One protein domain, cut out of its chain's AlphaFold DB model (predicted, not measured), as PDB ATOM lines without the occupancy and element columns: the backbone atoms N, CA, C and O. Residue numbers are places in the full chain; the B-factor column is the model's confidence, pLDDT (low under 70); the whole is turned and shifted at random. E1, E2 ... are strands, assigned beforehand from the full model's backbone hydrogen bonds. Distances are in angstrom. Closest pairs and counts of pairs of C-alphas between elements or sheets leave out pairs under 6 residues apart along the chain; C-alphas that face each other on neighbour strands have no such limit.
ATOM      1  N   LYS A  21     196.098 112.715 135.162       91.81
ATOM      2  CA  LYS A  21     196.880 111.718 135.910       91.81
ATOM      3  C   LYS A  21     198.256 112.247 136.331       91.81
ATOM      4  O   LYS A  21     198.739 111.892 137.399       91.81
ATOM      5  N   ALA A  22     198.860 113.115 135.524       90.56
ATOM      6  CA  ALA A  22     200.107 113.807 135.843       90.56
ATOM      7  C   ALA A  22     199.933 114.977 136.840       90.56
ATOM      8  O   ALA A  22     200.913 115.625 137.194       90.56
ATOM      9  N   GLY A  23     198.710 115.252 137.312       90.44
ATOM     10  CA  GLY A  23     198.429 116.272 138.327       90.44
ATOM     11  C   GLY A  23     198.183 117.677 137.773       90.44
ATOM     12  O   GLY A  23     197.975 118.617 138.545       90.44
ATOM     13  N   PHE A  24     198.152 117.850 136.451       88.62
ATOM     14  CA  PHE A  24     197.880 119.150 135.853       88.62
ATOM     15  C   PHE A  24     196.382 119.464 135.865       88.62
ATOM     16  O   PHE A  24     195.541 118.686 135.412       88.62
ATOM     17  N   ARG A  25     196.042 120.659 136.355       88.38
ATOM     18  CA  ARG A  25     194.682 121.202 136.304       88.38
ATOM     19  C   ARG A  25     194.550 122.123 135.098       88.38
ATOM     20  O   ARG A  25     195.288 123.099 134.984       88.38
ATOM     21  N   TYR A  26     193.592 121.820 134.233       89.62
ATOM     22  CA  TYR A  26     193.267 122.614 133.051       89.62
ATOM     23  C   TYR A  26     191.819 123.094 133.086       89.62
ATOM     24  O   TYR A  26     190.966 122.530 133.774       89.62
ATOM     25  N   ARG A  27     191.543 124.143 132.315       87.00
ATOM     26  CA  ARG A  27     190.195 124.609 131.986       87.00
ATOM     27  C   ARG A  27     189.880 124.264 130.536       87.00
ATOM     28  O   ARG A  27     190.765 124.297 129.684       87.00
ATOM     29  N   LEU A  28     188.616 123.945 130.291       84.25
ATOM     30  CA  LEU A  28     188.055 123.671 128.970       84.25
ATOM     31  C   LEU A  28     187.156 124.837 128.552       84.25
ATOM     32  O   LEU A  28     186.611 125.522 129.418       84.25
ATOM     33  N   HIS A  29     186.975 125.030 127.245       74.62
ATOM     34  CA  HIS A  29     186.018 125.992 126.674       74.62
ATOM     35  C   HIS A  29     186.198 127.443 127.158       74.62
ATOM     36  O   HIS A  29     185.228 128.162 127.391       74.62
ATOM     37  N   VAL A  30     187.445 127.890 127.311       80.62
ATOM     38  CA  VAL A  30     187.737 129.273 127.700       80.62
ATOM     39  C   VAL A  30     187.496 130.193 126.501       80.62
ATOM     40  O   VAL A  30     188.291 130.224 125.569       80.62
ATOM     41  N   THR A  31     186.399 130.950 126.531       76.19
ATOM     42  CA  THR A  31     186.025 131.912 125.476       76.19
ATOM     43  C   THR A  31     186.746 133.254 125.587       76.19
ATOM     44  O   THR A  31     186.671 134.069 124.674       76.19
ATOM     45  N   SER A  32     187.456 133.498 126.691       81.19
ATOM     46  CA  SER A  32     188.188 134.745 126.926       81.19
ATOM     47  C   SER A  32     189.525 134.829 126.183       81.19
ATOM     48  O   SER A  32     190.223 135.829 126.316       81.19
ATOM     49  N   LEU A  33     189.926 133.777 125.463       77.38
ATOM     50  CA  LEU A  33     191.181 133.720 124.715       77.38
ATOM     51  C   LEU A  33     190.899 133.616 123.210       77.38
ATOM     52  O   LEU A  33     189.938 132.948 122.822       77.38
ATOM     53  N   PRO A  34     191.722 134.252 122.357       74.44
ATOM     54  CA  PRO A  34     191.578 134.141 120.914       74.44
ATOM     55  C   PRO A  34     191.886 132.712 120.454       74.44
ATOM     56  O   PRO A  34     192.893 132.115 120.835       74.44
ATOM     57  N   GLY A  35     191.017 132.176 119.598       70.94
ATOM     58  CA  GLY A  35     191.112 130.811 119.088       70.94
ATOM     59  C   GLY A  35     190.382 129.777 119.950       70.94
ATOM     60  O   GLY A  35     190.042 129.996 121.110       70.94
ATOM     61  N   LYS A  36     190.125 128.606 119.361       69.44
ATOM     62  CA  LYS A  36     189.482 127.483 120.048       69.44
ATOM     63  C   LYS A  36     190.548 126.658 120.773       69.44
ATOM     64  O   LYS A  36     190.991 125.636 120.264       69.44
ATOM     65  N   SER A  37     191.020 127.165 121.910       72.81
ATOM     66  CA  SER A  37     191.977 126.442 122.757       72.81
ATOM     67  C   SER A  37     191.320 125.212 123.390       72.81
ATOM     68  O   SER A  37     190.243 125.312 123.983       72.81
ATOM     69  N   ASP A  38     191.952 124.045 123.244       77.06
ATOM     70  CA  ASP A  38     191.420 122.785 123.776       77.06
ATOM     71  C   ASP A  38     191.684 122.675 125.282       77.06
ATOM     72  O   ASP A  38     190.799 122.300 126.053       77.06
ATOM     73  N   LEU A  39     192.894 123.047 125.721       86.50
ATOM     74  CA  LEU A  39     193.311 122.974 127.121       86.50
ATOM     75  C   LEU A  39     194.018 124.260 127.540       86.50
ATOM     76  O   LEU A  39     195.041 124.639 126.970       86.50
ATOM     77  N   VAL A  40     193.501 124.908 128.580       88.75
ATOM     78  CA  VAL A  40     194.084 126.133 129.136       88.75
ATOM     79  C   VAL A  40     194.629 125.865 130.528       88.75
ATOM     80  O   VAL A  40     193.927 125.322 131.380       88.75
ATOM     81  N   PHE A  41     195.858 126.313 130.778       89.44
ATOM     82  CA  PHE A  41     196.550 126.216 132.058       89.44
ATOM     83  C   PHE A  41     196.794 127.618 132.634       89.44
ATOM     84  O   PHE A  41     197.860 128.192 132.408       89.44
ATOM     85  N   PRO A  42     195.843 128.188 133.404       85.38
ATOM     86  CA  PRO A  42     195.956 129.558 133.903       85.38
ATOM     87  C   PRO A  42     197.180 129.761 134.799       85.38
ATOM     88  O   PRO A  42     197.889 130.751 134.651       85.38
ATOM     89  N   CYS A  43     197.466 128.795 135.681       87.25
ATOM     90  CA  CYS A  43     198.608 128.859 136.598       87.25
ATOM     91  C   CYS A  43     199.951 128.895 135.861       87.25
ATOM     92  O   CYS A  43     200.885 129.544 136.312       87.25
ATOM     93  N   TYR A  44     200.023 128.226 134.710       87.69
ATOM     94  CA  TYR A  44     201.228 128.133 133.888       87.69
ATOM     95  C   TYR A  44     201.226 129.134 132.725       87.69
ATOM     96  O   TYR A  44     202.137 129.106 131.903       87.69
ATOM     97  N   LYS A  45     200.190 129.982 132.613       86.94
ATOM     98  CA  LYS A  45     199.968 130.915 131.492       86.94
ATOM     99  C   LYS A  45     200.170 130.264 130.113       86.94
ATOM    100  O   LYS A  45     200.682 130.893 129.195       86.94
ATOM    101  N   THR A  46     199.785 128.996 129.982       86.44
ATOM    102  CA  THR A  46     200.050 128.177 128.791       86.44
ATOM    103  C   THR A  46     198.747 127.615 128.236       86.44
ATOM    104  O   THR A  46     197.818 127.306 128.987       86.44
ATOM    105  N   VAL A  47     198.678 127.470 126.915       88.31
ATOM    106  CA  VAL A  47     197.561 126.839 126.204       88.31
ATOM    107  C   VAL A  47     198.084 125.696 125.346       88.31
ATOM    108  O   VAL A  47     199.178 125.784 124.795       88.31
ATOM    109  N   ILE A  48     197.308 124.621 125.245       86.50
ATOM    110  CA  ILE A  48     197.604 123.483 124.378       86.50
ATOM    111  C   ILE A  48     196.473 123.357 123.363       86.50
ATOM    112  O   ILE A  48     195.293 123.339 123.724       86.50
ATOM    113  N   PHE A  49     196.862 123.254 122.096       84.50
ATOM    114  CA  PHE A  49     195.973 122.964 120.981       84.50
ATOM    115  C   PHE A  49     196.185 121.518 120.539       84.50
ATOM    116  O   PHE A  49     197.310 121.109 120.252       84.50
ATOM    117  N   VAL A  50     195.107 120.742 120.493       80.44
ATOM    118  CA  VAL A  50     195.122 119.333 120.100       80.44
ATOM    119  C   VAL A  50     194.523 119.235 118.705       80.44
ATOM    120  O   VAL A  50     193.323 119.060 118.513       80.44
ATOM    121  N   GLN A  51     195.385 119.382 117.707       77.62
ATOM    122  CA  GLN A  51     194.975 119.494 116.314       77.62
ATOM    123  C   GLN A  51     195.263 118.204 115.547       77.62
ATOM    124  O   GLN A  51     196.329 117.602 115.666       77.62
ATOM    125  N   GLY A  52     194.300 117.770 114.733       75.88
ATOM    126  CA  GLY A  52     194.493 116.627 113.845       75.88
ATOM    127  C   GLY A  52     195.434 116.973 112.691       75.88
ATOM    128  O   GLY A  52     195.241 117.987 112.022       75.88
ATOM    129  N   CYS A  53     196.396 116.088 112.413       79.44
ATOM    130  CA  CYS A  53     197.386 116.245 111.337       79.44
ATOM    131  C   CYS A  53     196.758 116.495 109.955       79.44
ATOM    132  O   CYS A  53     197.321 117.233 109.153       79.44
ATOM    133  N   PHE A  54     195.576 115.922 109.699       76.25
ATOM    134  CA  PHE A  54     194.833 116.101 108.450       76.25
ATOM    135  C   PHE A  54     194.474 117.570 108.171       76.25
ATOM    136  O   PHE A  54     194.694 118.066 107.073       76.25
ATOM    137  N   TRP A  55     193.962 118.285 109.175       74.69
ATOM    138  CA  TRP A  55     193.444 119.649 109.003       74.69
ATOM    139  C   TRP A  55     194.546 120.699 108.886       74.69
ATOM    140  O   TRP A  55     194.358 121.717 108.232       74.69
ATOM    141  N   TYR A  56     195.695 120.433 109.506       76.50
ATOM    142  CA  TYR A  56     196.845 121.337 109.512       76.50
ATOM    143  C   TYR A  56     197.893 120.989 108.460       76.50
ATOM    144  O   TYR A  56     198.976 121.562 108.481       76.50
ATOM    145  N   GLN A  57     197.584 120.053 107.551       76.94
ATOM    146  CA  GLN A  57     198.507 119.601 106.506       76.94
ATOM    147  C   GLN A  57     199.886 119.257 107.082       76.94
ATOM    148  O   GLN A  57     200.931 119.646 106.561       76.94
ATOM    149  N   HIS A  58     199.884 118.566 108.224       81.50
ATOM    150  CA  HIS A  58     201.123 118.209 108.892       81.50
ATOM    151  C   HIS A  58     201.917 117.259 107.991       81.50
ATOM    152  O   HIS A  58     201.359 116.308 107.446       81.50
ATOM    153  N   GLN A  59     203.223 117.492 107.854       79.81
ATOM    154  CA  GLN A  59     204.123 116.706 107.001       79.81
ATOM    155  C   GLN A  59     204.467 115.337 107.622       79.81
ATOM    156  O   GLN A  59     205.626 114.938 107.691       79.81
ATOM    157  N   CYS A  60     203.465 114.613 108.118       82.06
ATOM    158  CA  CYS A  60     203.617 113.266 108.654       82.06
ATOM    159  C   CYS A  60     202.896 112.241 107.774       82.06
ATOM    160  O   CYS A  60     201.991 112.569 107.010       82.06
ATOM    161  N   ALA A  61     203.252 110.967 107.941       80.38
ATOM    162  CA  ALA A  61     202.670 109.855 107.186       80.38
ATOM    163  C   ALA A  61     201.146 109.690 107.356       80.38
ATOM    164  O   ALA A  61     200.537 108.937 106.612       80.38
ATOM    165  N   MET A  62     200.530 110.363 108.335       76.69
ATOM    166  CA  MET A  62     199.082 110.317 108.571       76.69
ATOM    167  C   MET A  62     198.307 111.299 107.683       76.69
ATOM    168  O   MET A  62     197.078 111.241 107.637       76.69
ATOM    169  N   PHE A  63     198.997 112.231 107.018       79.44
ATOM    170  CA  PHE A  63     198.372 113.152 106.084       79.44
ATOM    171  C   PHE A  63     198.266 112.508 104.701       79.44
ATOM    172  O   PHE A  63     199.264 112.167 104.065       79.44
ATOM    173  N   HIS A  64     197.035 112.395 104.213       78.75
ATOM    174  CA  HIS A  64     196.749 111.983 102.849       78.75
ATOM    175  C   HIS A  64     195.687 112.902 102.272       78.75
ATOM    176  O   HIS A  64     194.670 113.165 102.918       78.75
ATOM    177  N   TRP A  65     195.909 113.354 101.042       79.00
ATOM    178  CA  TRP A  65     194.892 114.091 100.313       79.00
ATOM    179  C   TRP A  65     193.650 113.211 100.114       79.00
ATOM    180  O   TRP A  65     193.787 112.026  99.776       79.00
ATOM    181  N   PRO A  66     192.441 113.756 100.329       78.00
ATOM    182  CA  PRO A  66     191.221 113.029 100.035       78.00
ATOM    183  C   PRO A  66     191.195 112.699  98.539       78.00
ATOM    184  O   PRO A  66     191.421 113.555  97.691       78.00
TER     185      PRO A  66
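What this domain is: This is residues 21 to 66 of the 72 residues of an uncharacterized protein of Rheinheimera sp. YQF-1 (UniProt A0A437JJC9). The printed part has little regular structure: a small two-stranded hairpin, E1 and E2, sits at one end, and the stretch after E2 runs away from it as an arm that ends in a looped turn at residues 53 to 66. Before E1, residues 21 to 38 run past the hairpin and fold back to it in a wide loop near residue 32. The 46 printed residues hold no named helix and two strands, E1 then E2, antiparallel, with 6 residues in named elements; the class is all strand. The whole is only just loose, close to extended, with a radius of gyration of the C-alphas of 13.8 A, and only just flat, spanning 39 by 26 by 14 A.

How they stand to each other: E1, residues 39 to 41, and E2, residues 46 to 48, form a hairpin with a tight link, antiparallel at 165 degrees. N 41 and O 46, 2.8 A apart, are within hydrogen-bond range.

Where its parts are: E1 measures 6.7 A from C-alpha 39 at (193.311, 122.974, 127.121); E2 measures 6.9 A, ending at C-alpha 48 at (197.604, 123.483, 124.378).

The domain as a whole: The farthest C-alphas, Cys 43 and Pro 66, are 40.5 A apart. The printed part has no cut. Residue 36 is under pLDDT 70.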